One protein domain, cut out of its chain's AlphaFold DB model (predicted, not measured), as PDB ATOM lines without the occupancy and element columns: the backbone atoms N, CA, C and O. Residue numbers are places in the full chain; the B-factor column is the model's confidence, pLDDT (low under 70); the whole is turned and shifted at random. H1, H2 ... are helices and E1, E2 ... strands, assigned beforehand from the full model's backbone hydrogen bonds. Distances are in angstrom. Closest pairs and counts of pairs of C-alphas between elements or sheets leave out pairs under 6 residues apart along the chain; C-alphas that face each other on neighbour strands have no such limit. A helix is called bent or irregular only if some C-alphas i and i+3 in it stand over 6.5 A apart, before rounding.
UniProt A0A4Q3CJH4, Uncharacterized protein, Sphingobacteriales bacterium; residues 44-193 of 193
ATOM      1  N   ASP A  44     -52.409   2.846 -40.090       66.81
ATOM      2  CA  ASP A  44     -52.184   1.412 -40.264       66.81
ATOM      3  C   ASP A  44     -52.750   0.653 -39.051       66.81
ATOM      4  O   ASP A  44     -52.507   1.060 -37.907       66.81
ATOM      5  N   PRO A  45     -53.516  -0.432 -39.269       54.84
ATOM      6  CA  PRO A  45     -54.128  -1.174 -38.183       54.84
ATOM      7  C   PRO A  45     -53.008  -1.720 -37.290       54.84
ATOM      8  O   PRO A  45     -52.054  -2.313 -37.809       54.84
ATOM      9  N   PRO A  46     -53.070  -1.528 -35.962       53.44
ATOM     10  CA  PRO A  46     -52.019  -2.020 -35.086       53.44
ATOM     11  C   PRO A  46     -51.918  -3.545 -35.182       53.44
ATOM     12  O   PRO A  46     -52.929  -4.246 -35.235       53.44
ATOM     13  N   ILE A  47     -50.692  -4.073 -35.174       52.25
ATOM     14  CA  ILE A  47     -50.464  -5.504 -34.965       52.25
ATOM     15  C   ILE A  47     -50.594  -5.744 -33.457       52.25
ATOM     16  O   ILE A  47     -49.681  -5.432 -32.696       52.25
ATOM     17  N   TYR A  48     -51.759  -6.221 -33.020       47.00
ATOM     18  CA  TYR A  48     -52.104  -6.358 -31.606       47.00
ATOM     19  C   TYR A  48     -51.605  -7.680 -30.997       47.00
ATOM     20  O   TYR A  48     -52.022  -8.754 -31.420       47.00
ATOM     21  N   ASN A  49     -50.794  -7.574 -29.941       51.78
ATOM     22  CA  ASN A  49     -50.629  -8.580 -28.883       51.78
ATOM     23  C   ASN A  49     -50.936  -7.875 -27.545       51.78
ATOM     24  O   ASN A  49     -50.049  -7.685 -26.718       51.78
ATOM     25  N   ASP A  50     -52.165  -7.377 -27.390       53.59
ATOM     26  CA  ASP A  50     -52.510  -6.409 -26.341       53.59
ATOM     27  C   ASP A  50     -53.040  -7.047 -25.049       53.59
ATOM     28  O   ASP A  50     -53.808  -8.010 -25.067       53.59
ATOM     29  N   THR A  51     -52.656  -6.453 -23.917       60.47
ATOM     30  CA  THR A  51     -53.282  -6.652 -22.603       60.47
ATOM     31  C   THR A  51     -54.584  -5.844 -22.505       60.47
ATOM     32  O   THR A  51     -54.803  -4.897 -23.261       60.47
ATOM     33  N   ALA A  52     -55.469  -6.192 -21.563       60.03
ATOM     34  CA  ALA A  52     -56.764  -5.520 -21.397       60.03
ATOM     35  C   ALA A  52     -56.649  -3.996 -21.185       60.03
ATOM     36  O   ALA A  52     -57.502  -3.249 -21.660       60.03
ATOM     37  N   ASP A  53     -55.583  -3.526 -20.533       60.06
ATOM     38  CA  ASP A  53     -55.377  -2.097 -20.277       60.06
ATOM     39  C   ASP A  53     -55.005  -1.309 -21.540       60.06
ATOM     40  O   ASP A  53     -55.403  -0.151 -21.673       60.06
ATOM     41  N   SER A  54     -54.382  -1.950 -22.537       67.44
ATOM     42  CA  SER A  54     -54.139  -1.309 -23.839       67.44
ATOM     43  C   SER A  54     -55.445  -0.971 -24.571       67.44
ATOM     44  O   SER A  54     -55.510   0.028 -25.285       67.44
ATOM     45  N   LEU A  55     -56.516  -1.753 -24.360       77.75
ATOM     46  CA  LEU A  55     -57.817  -1.504 -24.993       77.75
ATOM     47  C   LEU A  55     -58.507  -0.248 -24.444       77.75
ATOM     48  O   LEU A  55     -59.227   0.425 -25.181       77.75
ATOM     49  N   ARG A  56     -58.272   0.098 -23.171       83.38
ATOM     50  CA  ARG A  56     -58.859   1.290 -22.531       83.38
ATOM     51  C   ARG A  56     -58.269   2.596 -23.049       83.38
ATOM     52  O   ARG A  56     -58.960   3.610 -23.067       83.38
ATOM     53  N   LEU A  57     -57.011   2.572 -23.486       87.56
ATOM     54  CA  LEU A  57     -56.321   3.751 -24.013       87.56
ATOM     55  C   LEU A  57     -56.611   4.003 -25.496       87.56
ATOM     56  O   LEU A  57     -56.323   5.095 -25.990       87.56
ATOM     57  N   LEU A  58     -57.233   3.053 -26.207       87.25
ATOM     58  CA  LEU A  58     -57.538   3.201 -27.634       87.25
ATOM     59  C   LEU A  58     -58.339   4.469 -27.965       87.25
ATOM     60  O   LEU A  58     -57.899   5.200 -28.848       87.25
ATOM     61  N   PRO A  59     -59.424   4.832 -27.250       90.19
ATOM     62  CA  PRO A  59     -60.162   6.057 -27.563       90.19
ATOM     63  C   PRO A  59     -59.329   7.334 -27.368       90.19
ATOM     64  O   PRO A  59     -59.518   8.320 -28.087       90.19
ATOM     65  N   VAL A  60     -58.394   7.326 -26.409       92.94
ATOM     66  CA  VAL A  60     -57.477   8.450 -26.156       92.94
ATOM     67  C   VAL A  60     -56.491   8.582 -27.311       92.94
ATOM     68  O   VAL A  60     -56.290   9.682 -27.828       92.94
ATOM     69  N   LEU A  61     -55.923   7.459 -27.749       92.12
ATOM     70  CA  LEU A  61     -55.008   7.388 -28.884       92.12
ATOM     71  C   LEU A  61     -55.692   7.777 -30.202       92.12
ATOM     72  O   LEU A  61     -55.130   8.555 -30.970       92.12
ATOM     73  N   ASP A  62     -56.916   7.309 -30.442       92.00
ATOM     74  CA  ASP A  62     -57.705   7.674 -31.622       92.00
ATOM     75  C   ASP A  62     -57.993   9.178 -31.643       92.00
ATOM     76  O   ASP A  62     -57.824   9.836 -32.672       92.00
ATOM     77  N   SER A  63     -58.354   9.751 -30.490       94.12
ATOM     78  CA  SER A  63     -58.578  11.194 -30.347       94.12
ATOM     79  C   SER A  63     -57.300  11.998 -30.594       94.12
ATOM     80  O   SER A  63     -57.330  13.000 -31.312       94.12
ATOM     81  N   ALA A  64     -56.164  11.534 -30.063       95.50
ATOM     82  CA  ALA A  64     -54.857  12.140 -30.298       95.50
ATOM     83  C   ALA A  64     -54.502  12.139 -31.792       95.50
ATOM     84  O   ALA A  64     -54.165  13.181 -32.359       95.50
ATOM     85  N   LEU A  65     -54.630  10.987 -32.459       94.19
ATOM     86  CA  LEU A  65     -54.337  10.850 -33.885       94.19
ATOM     87  C   LEU A  65     -55.285  11.701 -34.736       94.19
ATOM     88  O   LEU A  65     -54.818  12.436 -35.608       94.19
ATOM     89  N   ALA A  66     -56.587  11.699 -34.444       93.19
ATOM     90  CA  ALA A  66     -57.556  12.554 -35.125       93.19
ATOM     91  C   ALA A  66     -57.200  14.044 -34.992       93.19
ATOM     92  O   ALA A  66     -57.236  14.778 -35.984       93.19
ATOM     93  N   TRP A  67     -56.787  14.488 -33.801       95.50
ATOM     94  CA  TRP A  67     -56.323  15.859 -33.588       95.50
ATOM     95  C   TRP A  67     -55.067  16.169 -34.415       95.50
ATOM     96  O   TRP A  67     -55.009  17.217 -35.064       95.50
ATOM     97  N   THR A  68     -54.089  15.253 -34.475       95.06
ATOM     98  CA  THR A  68     -52.864  15.453 -35.278       95.06
ATOM     99  C   THR A  68     -53.135  15.558 -36.778       95.06
ATOM    100  O   THR A  68     -52.476  16.335 -37.472       95.06
ATOM    101  N   LEU A  69     -54.134  14.830 -37.285       92.12
ATOM    102  CA  LEU A  69     -54.533  14.869 -38.692       92.12
ATOM    103  C   LEU A  69     -55.120  16.224 -39.104       92.12
ATOM    104  O   LEU A  69     -54.977  16.625 -40.260       92.12
ATOM    105  N   GLN A  70     -55.717  16.959 -38.165       92.88
ATOM    106  CA  GLN A  70     -56.220  18.315 -38.399       92.88
ATOM    107  C   GLN A  70     -55.094  19.360 -38.435       92.88
ATOM    108  O   GLN A  70     -55.277  20.456 -38.976       92.88
ATOM    109  N   GLN A  71     -53.910  19.031 -37.906       94.38
ATOM    110  CA  GLN A  71     -52.790  19.962 -37.853       94.38
ATOM    111  C   GLN A  71     -52.089  20.091 -39.207       94.38
ATOM    112  O   GLN A  71     -51.588  19.124 -39.797       94.38
ATOM    113  N   ARG A  72     -51.994  21.343 -39.670       89.69
ATOM    114  CA  ARG A  72     -51.265  21.725 -40.893       89.69
ATOM    115  C   ARG A  72     -49.787  22.026 -40.649       89.69
ATOM    116  O   ARG A  72     -49.009  22.039 -41.599       89.69
ATOM    117  N   ALA A  73     -49.400  22.294 -39.402       93.44
ATOM    118  CA  ALA A  73     -48.018  22.601 -39.066       93.44
ATOM    119  C   ALA A  73     -47.126  21.372 -39.295       93.44
ATOM    120  O   ALA A  73     -47.432  20.272 -38.835       93.44
ATOM    121  N   ALA A  74     -45.997  21.567 -39.980       91.94
ATOM    122  CA  ALA A  74     -45.008  20.506 -40.173       91.94
ATOM    123  C   ALA A  74     -44.364  20.079 -38.843       91.94
ATOM    124  O   ALA A  74     -43.995  18.917 -38.679       91.94
ATOM    125  N   ARG A  75     -44.254  21.014 -37.889       97.38
ATOM    126  CA  ARG A  75     -43.720  20.779 -36.549       97.38
ATOM    127  C   ARG A  75     -44.643  21.367 -35.499       97.38
ATOM    128  O   ARG A  75     -45.077  22.507 -35.652       97.38
ATOM    129  N   PHE A  76     -44.900  20.614 -34.440       97.94
ATOM    130  CA  PHE A  76     -45.637  21.100 -33.279       97.94
ATOM    131  C   PHE A  76     -45.287  20.287 -32.033       97.94
ATOM    132  O   PHE A  76     -44.783  19.167 -32.132       97.94
ATOM    133  N   ARG A  77     -45.596  20.866 -30.873       98.25
ATOM    134  CA  ARG A  77     -45.751  20.160 -29.602       98.25
ATOM    135  C   ARG A  77     -47.111  20.529 -29.025       98.25
ATOM    136  O   ARG A  77     -47.517  21.685 -29.148       98.25
ATOM    137  N   HIS A  78     -47.814  19.564 -28.460       98.31
ATOM    138  CA  HIS A  78     -49.108  19.785 -27.830       98.31
ATOM    139  C   HIS A  78     -49.287  18.820 -26.671       98.31
ATOM    140  O   HIS A  78     -48.926  17.655 -26.787       98.31
ATOM    141  N   GLU A  79     -49.847  19.312 -25.575       98.44
ATOM    142  CA  GLU A  79     -50.101  18.527 -24.376       98.44
ATOM    143  C   GLU A  79     -51.511  18.832 -23.885       98.44
ATOM    144  O   GLU A  79     -51.959  19.982 -23.962       98.44
ATOM    145  N   TYR A  80     -52.216  17.808 -23.414       97.88
ATOM    146  CA  TYR A  80     -53.545  17.947 -22.829       97.88
ATOM    147  C   TYR A  80     -53.834  16.824 -21.834       97.88
ATOM    148  O   TYR A  80     -53.232  15.756 -21.884       97.88
ATOM    149  N   GLU A  81     -54.790  17.063 -20.942       96.88
ATOM    150  CA  GLU A  81     -55.341  16.032 -20.066       96.88
ATOM    151  C   GLU A  81     -56.727  15.611 -20.554       96.88
ATOM    152  O   GLU A  81     -57.505  16.421 -21.064       96.88
ATOM    153  N   THR A  82     -57.042  14.330 -20.407       95.25
ATOM    154  CA  THR A  82     -58.363  13.771 -20.696       95.25
ATOM    155  C   THR A  82     -58.715  12.689 -19.678       95.25
ATOM    156  O   THR A  82     -57.883  12.304 -18.863       95.25
ATOM    157  N   MET A  83     -59.947  12.195 -19.702       90.56
ATOM    158  CA  MET A  83     -60.388  11.072 -18.873       90.56
ATOM    159  C   MET A  83     -60.987  10.008 -19.787       90.56
ATOM    160  O   MET A  83     -61.680  10.340 -20.750       90.56
ATOM    161  N   THR A  84     -60.743   8.730 -19.495       84.88
ATOM    162  CA  THR A  84     -61.515   7.656 -20.132       84.88
ATOM    163  C   THR A  84     -62.862   7.529 -19.426       84.88
ATOM    164  O   THR A  84     -62.983   7.819 -18.236       84.88
ATOM    165  N   ASN A  85     -63.892   7.089 -20.153       77.12
ATOM    166  CA  ASN A  85     -65.262   6.988 -19.629       77.12
ATOM    167  C   ASN A  85     -65.392   6.068 -18.396       77.12
ATOM    168  O   ASN A  85     -66.403   6.119 -17.702       77.12
ATOM    169  N   ASP A  86     -64.401   5.211 -18.154       72.31
ATOM    170  CA  ASP A  86     -64.369   4.187 -17.113       72.31
ATOM    171  C   ASP A  86     -63.257   4.388 -16.065       72.31
ATOM    172  O   ASP A  86     -63.101   3.541 -15.185       72.31
ATOM    173  N   SER A  87     -62.493   5.484 -16.129       74.25
ATOM    174  CA  SER A  87     -61.376   5.746 -15.214       74.25
ATOM    175  C   SER A  87     -61.664   6.908 -14.266       74.25
ATOM    176  O   SER A  87     -62.286   7.905 -14.628       74.25
ATOM    177  N   LEU A  88     -61.163   6.789 -13.036       79.94
ATOM    178  CA  LEU A  88     -61.159   7.868 -12.043       79.94
ATOM    179  C   LEU A  88     -59.955   8.808 -12.205       79.94
ATOM    180  O   LEU A  88     -59.811   9.757 -11.435       79.94
ATOM    181  N   TRP A  89     -59.076   8.535 -13.169       86.25
ATOM    182  CA  TRP A  89     -57.777   9.185 -13.287       86.25
ATOM    183  C   TRP A  89     -57.672  10.041 -14.546       86.25
ATOM    184  O   TRP A  89     -58.160   9.657 -15.612       86.25
ATOM    185  N   ASN A  90     -56.959  11.162 -14.427       92.75
ATOM    186  CA  ASN A  90     -56.555  11.957 -15.578       92.75
ATOM    187  C   ASN A  90     -55.479  11.207 -16.367       92.75
ATOM    188  O   ASN A  90     -54.528  10.661 -15.806       92.75
ATOM    189  N   VAL A  91     -55.638  11.218 -17.682       94.19
ATOM    190  CA  VAL A  91     -54.675  10.738 -18.662       94.19
ATOM    191  C   VAL A  91     -54.001  11.957 -19.269       94.19
ATOM    192  O   VAL A  91     -54.663  12.780 -19.902       94.19
ATOM    193  N   HIS A  92     -52.693  12.079 -19.082       96.69
ATOM    194  CA  HIS A  92     -51.901  13.139 -19.689       96.69
ATOM    195  C   HIS A  92     -51.380  12.675 -21.049       96.69
ATOM    196  O   HIS A  92     -50.707  11.651 -21.151       96.69
ATOM    197  N   VAL A  93     -51.681  13.424 -22.103       97.75
ATOM    198  CA  VAL A  93     -51.260  13.123 -23.470       97.75
ATOM    199  C   VAL A  93     -50.278  14.187 -23.933       97.75
ATOM    200  O   VAL A  93     -50.603  15.371 -23.915       97.75
ATOM    201  N   SER A  94     -49.102  13.766 -24.402       98.31
ATOM    202  CA  SER A  94     -48.110  14.631 -25.046       98.31
ATOM    203  C   SER A  94     -47.895  14.197 -26.492       98.31
ATOM    204  O   SER A  94     -47.757  13.012 -26.800       98.31
ATOM    205  N   LEU A  95     -47.900  15.169 -27.397       98.44
ATOM    206  CA  LEU A  95     -47.763  14.995 -28.835       98.44
ATOM    207  C   LEU A  95     -46.601  15.842 -29.330       98.44
ATOM    208  O   LEU A  95     -46.548  17.047 -29.076       98.44
ATOM    209  N   ALA A  96     -45.714  15.250 -30.121       98.31
ATOM    210  CA  ALA A  96     -44.671  15.983 -30.822       98.31
ATOM    211  C   ALA A  96     -44.586  15.524 -32.276       98.31
ATOM    212  O   ALA A  96     -44.452  14.337 -32.546       98.31
ATOM    213  N   GLN A  97     -44.632  16.462 -33.224       98.19
ATOM    214  CA  GLN A  97     -44.440  16.165 -34.644       98.19
ATOM    215  C   GLN A  97     -43.227  16.907 -35.201       98.19
ATOM    216  O   GLN A  97     -43.025  18.091 -34.922       98.19
ATOM    217  N   GLY A  98     -42.445  16.231 -36.039       97.50
ATOM    218  CA  GLY A  98     -41.315  16.816 -36.758       97.50
ATOM    219  C   GLY A  98     -40.259  15.781 -37.154       97.50
ATOM    220  O   GLY A  98     -40.517  14.580 -37.106       97.50
ATOM    221  N   PRO A  99     -39.051  16.210 -37.551       96.81
ATOM    222  CA  PRO A  99     -37.930  15.304 -37.790       96.81
ATOM    223  C   PRO A  99     -37.314  14.828 -36.466       96.81
ATOM    224  O   PRO A  99     -36.274  15.326 -36.049       96.81
ATOM    225  N   ILE A 100     -38.005  13.915 -35.777       96.81
ATOM    226  CA  ILE A 100     -37.617  13.434 -34.442       96.81
ATOM    227  C   ILE A 100     -36.468  12.418 -34.522       96.81
ATOM    228  O   ILE A 100     -35.450  12.597 -33.863       96.81
ATOM    229  N   LEU A 101     -36.621  11.380 -35.352       96.75
ATOM    230  CA  LEU A 101     -35.647  10.283 -35.454       96.75
ATOM    231  C   LEU A 101     -34.586  10.546 -36.534       96.75
ATOM    232  O   LEU A 101     -33.395  10.342 -36.330       96.75
ATOM    233  N   VAL A 102     -35.020  11.058 -37.690       96.19
ATOM    234  CA  VAL A 102     -34.148  11.408 -38.820       96.19
ATOM    235  C   VAL A 102     -34.648  12.671 -39.526       96.19
ATOM    236  O   VAL A 102     -35.852  12.932 -39.591       96.19
ATOM    237  N   SER A 103     -33.722  13.469 -40.060       95.19
ATOM    238  CA  SER A 103     -33.976  14.816 -40.597       95.19
ATOM    239  C   SER A 103     -34.849  14.864 -41.856       95.19
ATOM    240  O   SER A 103     -35.517  15.869 -42.100       95.19
ATOM    241  N   ASN A 104     -34.860  13.793 -42.651       94.50
ATOM    242  CA  ASN A 104     -35.557  13.716 -43.937       94.50
ATOM    243  C   ASN A 104     -36.948  13.067 -43.861       94.50
ATOM    244  O   ASN A 104     -37.598  12.904 -44.895       94.50
ATOM    245  N   ARG A 105     -37.416  12.695 -42.665       95.31
ATOM    246  CA  ARG A 105     -38.740  12.104 -42.446       95.31
ATOM    247  C   ARG A 105     -39.479  12.859 -41.354       95.31
ATOM    248  O   ARG A 105     -38.878  13.408 -40.434       95.31
ATOM    249  N   THR A 106     -40.801  12.896 -41.466       96.31
ATOM    250  CA  THR A 106     -41.656  13.473 -40.428       96.31
ATOM    251  C   THR A 106     -42.170  12.352 -39.548       96.31
ATOM    252  O   THR A 106     -42.740  11.382 -40.038       96.31
ATOM    253  N   HIS A 107     -41.981  12.511 -38.251       97.19
ATOM    254  CA  HIS A 107     -42.406  11.577 -37.230       97.19
ATOM    255  C   HIS A 107     -43.452  12.241 -36.345       97.19
ATOM    256  O   HIS A 107     -43.453  13.467 -36.204       97.19
ATOM    257  N   LEU A 108     -44.313  11.424 -35.756       97.69
ATOM    258  CA  LEU A 108     -45.193  11.799 -34.664       97.69
ATOM    259  C   LEU A 108     -44.865  10.909 -33.468       97.69
ATOM    260  O   LEU A 108     -44.916   9.688 -33.573       97.69
ATOM    261  N   GLU A 109     -44.540  11.535 -32.351       98.00
ATOM    262  CA  GLU A 109     -44.460  10.915 -31.037       98.00
ATOM    263  C   GLU A 109     -45.774  11.182 -30.299       98.00
ATOM    264  O   GLU A 109     -46.232  12.327 -30.232       98.00
ATOM    265  N   VAL A 110     -46.373  10.121 -29.767       97.69
ATOM    266  CA  VAL A 110     -47.554  10.164 -28.905       97.69
ATOM    267  C   VAL A 110     -47.179   9.509 -27.587       97.69
ATOM    268  O   VAL A 110     -46.855   8.324 -27.572       97.69
ATOM    269  N   LYS A 111     -47.232  10.263 -26.491       97.00
ATOM    270  CA  LYS A 111     -47.066   9.744 -25.134       97.00
ATOM    271  C   LYS A 111     -48.387   9.844 -24.398       97.00
ATOM    272  O   LYS A 111     -48.964  10.925 -24.331       97.00
ATOM    273  N   VAL A 112     -48.842   8.737 -23.840       95.38
ATOM    274  CA  VAL A 112     -50.039   8.649 -23.007       95.38
ATOM    275  C   VAL A 112     -49.586   8.216 -21.626       95.38
ATOM    276  O   VAL A 112     -49.072   7.114 -21.463       95.38
ATOM    277  N   ASN A 113     -49.736   9.097 -20.646       94.19
ATOM    278  CA  ASN A 113     -49.323   8.880 -19.271       94.19
ATOM    279  C   ASN A 113     -50.555   8.760 -18.370       94.19
ATOM    280  O   ASN A 113     -51.421   9.635 -18.345       94.19
ATOM    281  N   THR A 114     -50.619   7.652 -17.645       91.88
ATOM    282  CA  THR A 114     -51.614   7.358 -16.616       91.88
ATOM    283  C   THR A 114     -50.896   7.112 -15.286       91.88
ATOM    284  O   THR A 114     -49.707   6.796 -15.295       91.88
ATOM    285  N   PRO A 115     -51.583   7.170 -14.130       87.50
ATOM    286  CA  PRO A 115     -50.925   6.995 -12.832       87.50
ATOM    287  C   PRO A 115     -50.154   5.686 -12.604       87.50
ATOM    288  O   PRO A 115     -49.445   5.598 -11.608       87.50
ATOM    289  N   GLY A 116     -50.297   4.672 -13.460       84.62
ATOM    290  CA  GLY A 116     -49.575   3.403 -13.323       84.62
ATOM    291  C   GLY A 116     -49.100   2.806 -14.638       84.62
ATOM    292  O   GLY A 116     -48.809   1.620 -14.671       84.62
ATOM    293  N   ALA A 117     -49.102   3.587 -15.720       88.12
ATOM    294  CA  ALA A 117     -48.586   3.145 -17.006       88.12
ATOM    295  C   ALA A 117     -48.319   4.329 -17.922       88.12
ATOM    296  O   ALA A 117     -49.092   5.294 -17.967       88.12
ATOM    297  N   VAL A 118     -47.268   4.205 -18.722       91.44
ATOM    298  CA  VAL A 118     -46.984   5.102 -19.832       91.44
ATOM    299  C   VAL A 118     -46.851   4.301 -21.106       91.44
ATOM    300  O   VAL A 118     -46.106   3.327 -21.185       91.44
ATOM    301  N   GLU A 119     -47.564   4.763 -22.122       93.00
ATOM    302  CA  GLU A 119     -47.495   4.242 -23.471       93.00
ATOM    303  C   GLU A 119     -46.905   5.308 -24.396       93.00
ATOM    304  O   GLU A 119     -47.396   6.434 -24.474       93.00
ATOM    305  N   ILE A 120     -45.843   4.950 -25.110       95.19
ATOM    306  CA  ILE A 120     -45.142   5.795 -26.072       95.19
ATOM    307  C   ILE A 120     -45.248   5.136 -27.441       95.19
ATOM    308  O   ILE A 120     -44.866   3.981 -27.640       95.19
ATOM    309  N   ARG A 121     -45.753   5.889 -28.415       95.50
ATOM    310  CA  ARG A 121     -45.853   5.458 -29.805       95.50
ATOM    311  C   ARG A 121     -45.123   6.419 -30.721       95.50
ATOM    312  O   ARG A 121     -45.317   7.630 -30.647       95.50
ATOM    313  N   PHE A 122     -44.342   5.859 -31.637       96.38
ATOM    314  CA  PHE A 122     -43.760   6.599 -32.750       96.38
ATOM    315  C   PHE A 122     -44.454   6.205 -34.041       96.38
ATOM    316  O   PHE A 122     -44.600   5.021 -34.339       96.38
ATOM    317  N   TYR A 123     -44.815   7.201 -34.836       96.31
ATOM    318  CA  TYR A 123     -45.369   7.043 -36.170       96.31
ATOM    319  C   TYR A 123     -44.499   7.773 -37.191       96.31
ATOM    320  O   TYR A 123     -43.942   8.830 -36.900       96.31
ATOM    321  N   GLU A 124     -44.425   7.256 -38.413       95.44
ATOM    322  CA  GLU A 124     -43.954   8.004 -39.578       95.44
ATOM    323  C   GLU A 124     -45.157   8.598 -40.310       95.44
ATOM    324  O   GLU A 124     -46.112   7.887 -40.629       95.44
ATOM    325  N   ARG A 125     -45.097   9.900 -40.606       93.94
ATOM    326  CA  ARG A 125     -46.101  10.592 -41.413       93.94
ATOM    327  C   ARG A 125     -45.667  10.608 -42.872       93.94
ATOM    328  O   ARG A 125     -44.674  11.247 -43.217       93.94
ATOM    329  N   SER A 126     -46.452   9.983 -43.746       91.44
ATOM    330  CA  SER A 126     -46.221  10.004 -45.194       91.44
ATOM    331  C   SER A 126     -47.532  10.175 -45.945       91.44
ATOM    332  O   SER A 126     -48.481   9.433 -45.725       91.44
ATOM    333  N   LYS A 127     -47.606  11.184 -46.824       88.69
ATOM    334  CA  LYS A 127     -48.785  11.482 -47.668       88.69
ATOM    335  C   LYS A 127     -50.120  11.579 -46.905       88.69
ATOM    336  O   LYS A 127     -51.162  11.271 -47.457       88.69
ATOM    337  N   GLY A 128     -50.093  12.035 -45.650       84.12
ATOM    338  CA  GLY A 128     -51.299  12.146 -44.815       84.12
ATOM    339  C   GLY A 128     -51.668  10.877 -44.041       84.12
ATOM    340  O   GLY A 128     -52.652  10.898 -43.313       84.12
ATOM    341  N   HIS A 129     -50.861   9.822 -44.143       88.94
ATOM    342  CA  HIS A 129     -51.014   8.579 -43.393       88.94
ATOM    343  C   HIS A 129     -49.996   8.497 -42.263       88.94
ATOM    344  O   HIS A 129     -48.884   9.029 -42.385       88.94
ATOM    345  N   PHE A 130     -50.373   7.807 -41.189       92.81
ATOM    346  CA  PHE A 130     -49.483   7.477 -40.083       92.81
ATOM    347  C   PHE A 130     -49.215   5.976 -40.062       92.81
ATOM    348  O   PHE A 130     -50.127   5.175 -39.860       92.81
ATOM    349  N   ARG A 131     -47.941   5.615 -40.226       93.12
ATOM    350  CA  ARG A 131     -47.456   4.242 -40.083       93.12
ATOM    351  C   ARG A 131     -46.803   4.078 -38.722       93.12
ATOM    352  O   ARG A 131     -45.867   4.811 -38.413       93.12
ATOM    353  N   LEU A 132     -47.265   3.118 -37.924       93.19
ATOM    354  CA  LEU A 132     -46.664   2.817 -36.624       93.19
ATOM    355  C   LEU A 132     -45.223   2.303 -36.806       93.19
ATOM    356  O   LEU A 132     -44.972   1.394 -37.598       93.19
ATOM    357  N   LEU A 133     -44.281   2.897 -36.075       93.75
ATOM    358  CA  LEU A 133     -42.866   2.509 -36.045       93.75
ATOM    359  C   LEU A 133     -42.506   1.741 -34.782       93.75
ATOM    360  O   LEU A 133     -41.720   0.800 -34.839       93.75
ATOM    361  N   LEU A 134     -43.049   2.187 -33.650       93.19
ATOM    362  CA  LEU A 134     -42.802   1.625 -32.332       93.19
ATOM    363  C   LEU A 134     -44.035   1.831 -31.458       93.19
ATOM    364  O   LEU A 134     -44.611   2.918 -31.456       93.19
ATOM    365  N   LYS A 135     -44.371   0.799 -30.686       92.50
ATOM    366  CA  LYS A 135     -45.178   0.876 -29.470       92.50
ATOM    367  C   LYS A 135     -44.282   0.414 -28.321       92.50
ATOM    368  O   LYS A 135     -43.712  -0.675 -28.403       92.50
ATOM    369  N   ALA A 136     -44.126   1.255 -27.310       90.69
ATOM    370  CA  ALA A 136     -43.404   0.948 -26.087       90.69
ATOM    371  C   ALA A 136     -44.290   1.300 -24.895       90.69
ATOM    372  O   ALA A 136     -44.808   2.409 -24.812       90.69
ATOM    373  N   ASP A 137     -44.457   0.355 -23.988       89.56
ATOM    374  CA  ASP A 137     -45.268   0.482 -22.789       89.56
ATOM    375  C   ASP A 137     -44.457   0.061 -21.561       89.56
ATOM    376  O   ASP A 137     -43.587  -0.814 -21.634       89.56
ATOM    377  N   THR A 138     -44.703   0.739 -20.445       88.19
ATOM    378  CA  THR A 138     -44.127   0.401 -19.143       88.19
ATOM    379  C   THR A 138     -45.017   0.927 -18.022       88.19
ATOM    380  O   THR A 138     -45.605   2.002 -18.146       88.19
ATOM    381  N   ASP A 139     -45.113   0.170 -16.933       84.88
ATOM    382  CA  ASP A 139     -45.942   0.524 -15.777       84.88
ATOM    383  C   ASP A 139     -45.313   1.675 -14.963       84.88
ATOM    384  O   ASP A 139     -46.001   2.512 -14.382       84.88
ATOM    385  N   GLU A 140     -43.980   1.760 -14.965       80.88
ATOM    386  CA  GLU A 140     -43.209   2.692 -14.138       80.88
ATOM    387  C   GLU A 140     -42.023   3.267 -14.931       80.88
ATOM    388  O   GLU A 140     -40.865   2.898 -14.685       80.88
ATOM    389  N   PRO A 141     -42.256   4.161 -15.911       79.50
ATOM    390  CA  PRO A 141     -41.138   4.800 -16.581       79.50
ATOM    391  C   PRO A 141     -40.414   5.718 -15.604       79.50
ATOM    392  O   PRO A 141     -41.002   6.570 -14.936       79.50
ATOM    393  N   VAL A 142     -39.099   5.587 -15.586       82.75
ATOM    394  CA  VAL A 142     -38.214   6.506 -14.872       82.75
ATOM    395  C   VAL A 142     -37.875   7.689 -15.766       82.75
ATOM    396  O   VAL A 142     -37.864   8.837 -15.326       82.75
ATOM    397  N   SER A 143     -37.586   7.409 -17.036       91.19
ATOM    398  CA  SER A 143     -37.195   8.415 -18.012       91.19
ATOM    399  C   SER A 143     -37.289   7.862 -19.426       91.19
ATOM    400  O   SER A 143     -37.222   6.652 -19.648       91.19
ATOM    401  N   ASP A 144     -37.411   8.757 -20.394       94.44
ATOM    402  CA  ASP A 144     -37.253   8.439 -21.802       94.44
ATOM    403  C   ASP A 144     -36.351   9.487 -22.461       94.44
ATOM    404  O   ASP A 144     -36.284  10.643 -22.029       94.44
ATOM    405  N   THR A 145     -35.587   9.077 -23.469       95.81
ATOM    406  CA  THR A 145     -34.680   9.984 -24.166       95.81
ATOM    407  C   THR A 145     -34.445   9.569 -25.611       95.81
ATOM    408  O   THR A 145     -34.612   8.413 -26.001       95.81
ATOM    409  N   LEU A 146     -34.031  10.549 -26.405       96.69
ATOM    410  CA  LEU A 146     -33.728  10.432 -27.820       96.69
ATOM    411  C   LEU A 146     -32.262  10.807 -28.033       96.69
ATOM    412  O   LEU A 146     -31.879  11.955 -27.795       96.69
ATOM    413  N   ARG A 147     -31.435   9.850 -28.453       96.38
ATOM    414  CA  ARG A 147     -30.005  10.070 -28.731       96.38
ATOM    415  C   ARG A 147     -29.449   8.977 -29.633       96.38
ATOM    416  O   ARG A 147     -29.943   7.862 -29.597       96.38
ATOM    417  N   ASP A 148     -28.393   9.286 -30.368       96.00
ATOM    418  CA  ASP A 148     -27.594   8.286 -31.082       96.00
ATOM    419  C   ASP A 148     -26.794   7.445 -30.070       96.00
ATOM    420  O   ASP A 148     -25.976   7.989 -29.318       96.00
ATOM    421  N   VAL A 149     -27.060   6.135 -30.001       94.06
ATOM    422  CA  VAL A 149     -26.330   5.217 -29.103       94.06
ATOM    423  C   VAL A 149     -25.305   4.347 -29.815       94.06
ATOM    424  O   VAL A 149     -24.456   3.753 -29.144       94.06
ATOM    425  N   ASN A 150     -25.392   4.227 -31.138       92.56
ATOM    426  CA  ASN A 150     -24.586   3.294 -31.924       92.56
ATOM    427  C   ASN A 150     -23.500   4.006 -32.766       92.56
ATOM    428  O   ASN A 150     -22.614   3.337 -33.301       92.56
ATOM    429  N   GLY A 151     -23.529   5.340 -32.824       94.50
ATOM    430  CA  GLY A 151     -22.583   6.199 -33.527       94.50
ATOM    431  C   GLY A 151     -22.857   6.377 -35.024       94.50
ATOM    432  O   GLY A 151     -21.942   6.780 -35.745       94.50
ATOM    433  N   ASP A 152     -24.054   6.053 -35.518       94.19
ATOM    434  CA  ASP A 152     -24.419   6.173 -36.937       94.19
ATOM    435  C   ASP A 152     -24.932   7.572 -37.336       94.19
ATOM    436  O   ASP A 152     -25.170   7.838 -38.520       94.19
ATOM    437  N   GLY A 153     -25.039   8.490 -36.371       94.69
ATOM    438  CA  GLY A 153     -25.539   9.846 -36.560       94.69
ATOM    439  C   GLY A 153     -27.064   9.948 -36.609       94.69
ATOM    440  O   GLY A 153     -27.583  10.986 -37.035       94.69
ATOM    441  N   ILE A 154     -27.786   8.898 -36.209       95.75
ATOM    442  CA  ILE A 154     -29.246   8.818 -36.234       95.75
ATOM    443  C   ILE A 154     -29.775   8.677 -34.814       95.75
ATOM    444  O   ILE A 154     -29.192   8.034 -33.950       95.75
ATOM    445  N   THR A 155     -30.890   9.349 -34.544       97.50
ATOM    446  CA  THR A 155     -31.476   9.357 -33.210       97.50
ATOM    447  C   THR A 155     -32.174   8.029 -32.928       97.50
ATOM    448  O   THR A 155     -33.136   7.669 -33.614       97.50
ATOM    449  N   ASP A 156     -31.752   7.362 -31.857       96.44
ATOM    450  CA  ASP A 156     -32.389   6.173 -31.300       96.44
ATOM    451  C   ASP A 156     -33.327   6.541 -30.144       96.44
ATOM    452  O   ASP A 156     -33.260   7.642 -29.587       96.44
ATOM    453  N   PHE A 157     -34.201   5.607 -29.761       96.62
ATOM    454  CA  PHE A 157     -35.114   5.776 -28.632       96.62
ATOM    455  C   PHE A 157     -34.690   4.920 -27.441       96.62
ATOM    456  O   PHE A 157     -34.375   3.737 -27.584       96.62
ATOM    457  N   LEU A 158     -34.688   5.526 -26.257       95.25
ATOM    458  CA  LEU A 158     -34.368   4.871 -25.001       95.25
ATOM    459  C   LEU A 158     -35.490   5.116 -23.997       95.25
ATOM    460  O   LEU A 158     -35.918   6.251 -23.810       95.25
ATOM    461  N   LEU A 159     -35.896   4.059 -23.306       94.06
ATOM    462  CA  LEU A 159     -36.868   4.097 -22.219       94.06
ATOM    463  C   LEU A 159     -36.272   3.368 -21.022       94.06
ATOM    464  O   LEU A 159     -35.895   2.203 -21.149       94.06
ATOM    465  N   SER A 160     -36.185   4.023 -19.873       92.44
ATOM    466  CA  SER A 160     -35.793   3.386 -18.620       92.44
ATOM    467  C   SER A 160     -37.013   3.114 -17.754       92.44
ATOM    468  O   SER A 160     -37.833   4.009 -17.544       92.44
ATOM    469  N   ASP A 161     -37.088   1.914 -17.196       91.12
ATOM    470  CA  ASP A 161     -38.060   1.531 -16.177       91.12
ATOM    471  C   ASP A 161     -37.382   0.835 -14.997       91.12
ATOM    472  O   ASP A 161     -36.169   0.589 -14.996       91.12
ATOM    473  N   TYR A 162     -38.167   0.521 -13.971       86.62
ATOM    474  CA  TYR A 162     -37.725  -0.363 -12.906       86.62
ATOM    475  C   TYR A 162     -38.183  -1.798 -13.153       86.62
ATOM    476  O   TYR A 162     -39.334  -2.094 -13.464       86.62
ATOM    477  N   SER A 163     -37.261  -2.740 -12.964       79.62
ATOM    478  CA  SER A 163     -37.600  -4.157 -12.935       79.62
ATOM    479  C   SER A 163     -38.464  -4.475 -11.712       79.62
ATOM    480  O   SER A 163     -37.968  -4.408 -10.590       79.62
ATOM    481  N   SER A 164     -39.696  -4.946 -11.930       72.69
ATOM    482  CA  SER A 164     -40.602  -5.427 -10.868       72.69
ATOM    483  C   SER A 164     -40.131  -6.713 -10.165       72.69
ATOM    484  O   SER A 164     -40.689  -7.121  -9.148       72.69
ATOM    485  N   ALA A 165     -39.089  -7.377 -10.679       70.69
ATOM    486  CA  ALA A 165     -38.534  -8.592 -10.087       70.69
ATOM    487  C   ALA A 165     -37.514  -8.298  -8.968       70.69
ATOM    488  O   ALA A 165     -36.405  -7.837  -9.241       70.69
ATOM    489  N   GLY A 166     -37.852  -8.685  -7.731       67.44
ATOM    490  CA  GLY A 166     -36.935  -8.757  -6.584       67.44
ATOM    491  C   GLY A 166     -37.180  -7.707  -5.495       67.44
ATOM    492  O   GLY A 166     -38.021  -6.830  -5.623       67.44
ATOM    493  N   CYS A 167     -36.427  -7.799  -4.393       78.94
ATOM    494  CA  CYS A 167     -36.518  -6.863  -3.260       78.94
ATOM    495  C   CYS A 167     -35.801  -5.519  -3.498       78.94
ATOM    496  O   CYS A 167     -35.834  -4.643  -2.638       78.94
ATOM    497  N   CYS A 168     -35.129  -5.359  -4.641       79.50
ATOM    498  CA  CYS A 168     -34.379  -4.159  -4.998       79.50
ATOM    499  C   CYS A 168     -34.656  -3.835  -6.470       79.50
ATOM    500  O   CYS A 168     -34.090  -4.518  -7.334       79.50
ATOM    501  N   PRO A 169     -35.513  -2.838  -6.768       75.75
ATOM    502  CA  PRO A 169     -35.752  -2.405  -8.135       75.75
ATOM    503  C   PRO A 169     -34.420  -2.021  -8.774       75.75
ATOM    504  O   PRO A 169     -33.662  -1.223  -8.225       75.75
ATOM    505  N   ARG A 170     -34.107  -2.637  -9.914       84.94
ATOM    506  CA  ARG A 170     -32.952  -2.261 -10.735       84.94
ATOM    507  C   ARG A 170     -33.455  -1.510 -11.944       84.94
ATOM    508  O   ARG A 170     -34.405  -1.973 -12.583       84.94
ATOM    509  N   GLU A 171     -32.813  -0.387 -12.232       87.38
ATOM    510  CA  GLU A 171     -33.098   0.368 -13.441       87.38
ATOM    511  C   GLU A 171     -32.734  -0.496 -14.651       87.38
ATOM    512  O   GLU A 171     -31.670  -1.128 -14.725       87.38
ATOM    513  N   ARG A 172     -33.660  -0.560 -15.598       88.69
ATOM    514  CA  ARG A 172     -33.506  -1.284 -16.844       88.69
ATOM    515  C   ARG A 172     -33.750  -0.314 -17.981       88.69
ATOM    516  O   ARG A 172     -34.797   0.308 -18.073       88.69
ATOM    517  N   TRP A 173     -32.783  -0.244 -18.882       90.62
ATOM    518  CA  TRP A 173     -32.888   0.538 -20.103       90.62
ATOM    519  C   TRP A 173     -33.315  -0.356 -21.252       90.62
ATOM    520  O   TRP A 173     -32.625  -1.327 -21.562       90.62
ATOM    521  N   HIS A 174     -34.423  -0.011 -21.893       91.75
ATOM    522  CA  HIS A 174     -34.832  -0.527 -23.190       91.75
ATOM    523  C   HIS A 174     -34.343   0.437 -24.259       91.75
ATOM    524  O   HIS A 174     -34.611   1.635 -24.202       91.75
ATOM    525  N   VAL A 175     -33.600  -0.088 -25.222       93.81
ATOM    526  CA  VAL A 175     -33.042   0.689 -26.331       93.81
ATOM    527  C   VAL A 175     -33.654   0.175 -27.622       93.81
ATOM    528  O   VAL A 175     -33.729  -1.038 -27.797       93.81
ATOM    529  N   TRP A 176     -34.069   1.073 -28.512       95.62
ATOM    530  CA  TRP A 176     -34.495   0.759 -29.872       95.62
ATOM    531  C   TRP A 176     -33.710   1.613 -30.852       95.62
ATOM    532  O   TRP A 176     -33.833   2.840 -30.842       95.62
ATOM    533  N   CYS A 177     -32.943   0.959 -31.720       94.94
ATOM    534  CA  CYS A 177     -32.152   1.647 -32.727       94.94
ATOM    535  C   CYS A 177     -32.983   1.924 -33.980       94.94
ATOM    536  O   CYS A 177     -33.739   1.056 -34.437       94.94
ATOM    537  N   TYR A 178     -32.841   3.107 -34.568       95.00
ATOM    538  CA  TYR A 178     -33.520   3.423 -35.821       95.00
ATOM    539  C   TYR A 178     -32.815   2.749 -37.002       95.00
ATOM    540  O   TYR A 178     -31.604   2.834 -37.158       95.00
ATOM    541  N   LEU A 179     -33.576   2.089 -37.876       92.44
ATOM    542  CA  LEU A 179     -33.059   1.433 -39.075       92.44
ATOM    543  C   LEU A 179     -33.482   2.212 -40.329       92.44
ATOM    544  O   LEU A 179     -34.614   2.049 -40.790       92.44
ATOM    545  N   PRO A 180     -32.598   3.002 -40.968       88.81
ATOM    546  CA  PRO A 180     -32.966   3.840 -42.117       88.81
ATOM    547  C   PRO A 180     -33.479   3.056 -43.320       88.81
ATOM    548  O   PRO A 180     -34.333   3.545 -44.061       88.81
ATOM    549  N   ALA A 181     -32.959   1.838 -43.494       89.00
ATOM    550  CA  ALA A 181     -33.318   0.944 -44.586       89.00
ATOM    551  C   ALA A 181     -34.802   0.549 -44.547       89.00
ATOM    552  O   ALA A 181     -35.438   0.449 -45.593       89.00
ATOM    553  N   THR A 182     -35.361   0.358 -43.351       87.75
ATOM    554  CA  THR A 182     -36.766  -0.033 -43.154       87.75
ATOM    555  C   THR A 182     -37.633   1.122 -42.657       87.75
ATOM    556  O   THR A 182     -38.857   1.062 -42.745       87.75
ATOM    557  N   GLY A 183     -37.015   2.186 -42.138       86.94
ATOM    558  CA  GLY A 183     -37.690   3.268 -41.432       86.94
ATOM    559  C   GLY A 183     -38.375   2.797 -40.149       86.94
ATOM    560  O   GLY A 183     -39.405   3.358 -39.796       86.94
ATOM    561  N   ALA A 184     -37.886   1.730 -39.513       89.38
ATOM    562  CA  ALA A 184     -38.444   1.171 -38.283       89.38
ATOM    563  C   ALA A 184     -37.468   1.338 -37.111       89.38
ATOM    564  O   ALA A 184     -36.262   1.432 -37.318       89.38
ATOM    565  N   LEU A 185     -37.994   1.331 -35.887       90.81
ATOM    566  CA  LEU A 185     -37.202   1.206 -34.663       90.81
ATOM    567  C   LEU A 185     -37.092  -0.286 -34.317       90.81
ATOM    568  O   LEU A 185     -38.108  -0.973 -34.214       90.81
ATOM    569  N   ALA A 186     -35.875  -0.809 -34.180       85.94
ATOM    570  CA  ALA A 186     -35.623  -2.236 -33.996       85.94
ATOM    571  C   ALA A 186     -34.576  -2.518 -32.912       85.94
ATOM    572  O   ALA A 186     -33.803  -1.651 -32.521       85.94
ATOM    573  N   GLY A 187     -34.536  -3.777 -32.466       68.25
ATOM    574  CA  GLY A 187     -33.520  -4.267 -31.535       68.25
ATOM    575  C   GLY A 187     -33.758  -3.795 -30.108       68.25
ATOM    576  O   GLY A 187     -33.000  -2.973 -29.617       68.25
ATOM    577  N   ARG A 188     -34.781  -4.346 -29.438       72.56
ATOM    578  CA  ARG A 188     -34.967  -4.163 -27.992       72.56
ATOM    579  C   ARG A 188     -33.840  -4.885 -27.260       72.56
ATOM    580  O   ARG A 188     -33.894  -6.104 -27.097       72.56
ATOM    581  N   TYR A 189     -32.842  -4.141 -26.802       77.38
ATOM    582  CA  TYR A 189     -31.845  -4.656 -25.866       77.38
ATOM    583  C   TYR A 189     -32.124  -4.077 -24.484       77.38
ATOM    584  O   TYR A 189     -32.341  -2.873 -24.346       77.38
ATOM    585  N   SER A 190     -32.131  -4.942 -23.470       76.31
ATOM    586  CA  SER A 190     -32.261  -4.528 -22.075       76.31
ATOM    587  C   SER A 190     -30.889  -4.507 -21.414       76.31
ATOM    588  O   SER A 190     -30.214  -5.538 -21.361       76.31
ATOM    589  N   ARG A 191     -30.477  -3.349 -20.890       72.88
ATOM    590  CA  ARG A 191     -29.273  -3.224 -20.058       72.88
ATOM    591  C   ARG A 191     -29.677  -2.898 -18.628       72.88
ATOM    592  O   ARG A 191     -30.453  -1.974 -18.406       72.88
ATOM    593  N   TYR A 192     -29.152  -3.665 -17.681       73.12
ATOM    594  CA  TYR A 192     -29.326  -3.413 -16.254       73.12
ATOM    595  C   TYR A 192     -28.185  -2.522 -15.772       73.12
ATOM    596  O   TYR A 192     -27.024  -2.808 -16.092       73.12
ATOM    597  N   HIS A 193     -28.527  -1.470 -15.038       60.44
ATOM    598  CA  HIS A 193     -27.577  -0.597 -14.358       60.44
ATOM    599  C   HIS A 193     -27.674  -0.762 -12.839       60.44
ATOM    600  O   HIS A 193     -28.761  -1.136 -12.339       60.44
TER     601      HIS A 193
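Overview. This is residues 44 to 193 of the 193 residues of an uncharacterized protein of Sphingobacteriales bacterium (UniProt A0A4Q3CJH4). A five-strand sheet, E1 to E5, curls round the one helix H1 on one of its faces, and its other face is partly covered by a second sheet, E6 to E9, with its strands nearly aligned to those of the first. The two sheets make a sandwich, two sheets face to face, though E1 and E2 reach beyond the overlap and the chain passes from one sheet to the other in the tight link from E5 to E6. The printed part has 150 residues with one named helix and then nine named strands, H1 E1 E2 E3 E4 E5 E6 E7 E8 E9; the sheets run E1 - E2 - E3 - E4 - E5 and E6 - E7 - E8 - E9, both antiparallel throughout, and the class is mostly strand. The whole is compact, with a radius of gyration of the C-alphas of 15.7 A and spans of 49 by 45 by 26 A.

Arrangement. Start at residue 44 and read on to H1, residues 52 to 70, which is irregular: C-alphas 56 and 59 are 7.1 A apart, and it has a kink of 35 degrees near residue 59. In its backbone 10 of 15 O i to N i+4 pairs are within hydrogen-bond range. Next comes a meander, each strand the antiparallel neighbour of the one before: E1, residues 76 to 83, E2, residues 90 to 98, E3, residues 106 to 114, E4, residues 117 to 126, and E5, residues 129 to 138. Look for N 78 and O 95 at 2.9 A between E1 and E2, N 94 and O 111 at 2.8 A between E2 and E3, N 110 and O 121 at 2.8 A between E3 and E4, and N 120 and O 136 at 2.8 A between E4 and E5. This sheet is twisted and curls round H1, which is on it, helix and sheet making two layers; the closest C-alphas of H1 and E3, those of Ala 64 and Val 110, are 7.7 A apart. H1 is also near E4, with 7 pairs of C-alphas within 10 A. E5 bends by 55 degrees at residue 133. Read on into the second meander: E6, residues 141 to 147, E7, residues 156 to 162, E8, residues 171 to 179, and E9, residues 184 to 192. Here N 145 and O 158 are 2.9 A apart between E6 and E7, N 159 and O 174 2.9 A between E7 and E8, and N 177 and O 186 2.9 A between E8 and E9. The parts of the two sheets that face each other are 11.1 A centre to centre, with their best planes 14 degrees apart. The closest C-alphas of E5 and E9, those of Leu 133 and Ala 184, are 5.1 A apart; those of E4 and E6, Val 118 and Pro 141, are 6.7 A apart. H1 is apart from E6, E7, E8 and E9.

Along the chain. Find C-alpha 52 at (-56.764, -5.520, -21.397); from there H1 runs 29.3 A to C-alpha 70. E1 measures 22.9 A from C-alpha 76 to C-alpha 83. E2, E3 and E5 each measure 26.5 A, and E4 29.1 A, from C-alpha 117 at (-48.586, 3.145, -17.006) to C-alpha 126. E6 and E7 are shorter, at 17.3 A and 20.2 A. E8 measures 25.7 A, and E9 24.3 A, ending at C-alpha 192 at (-29.326, -3.413, -16.254).

Size, cuts and confidence. The two C-alphas farthest apart, those of Lys 127 and Cys 167, are 49.6 A apart. The printed part has no cut and ends at residue 193, the chain's last. None of the links between named elements is long; those from E6 to E7 and from E7 to E8 have 8 residues each. The mean pLDDT of the printed part is 87.9, and residues 44 to 54, 166, 187 and 193 are under 70.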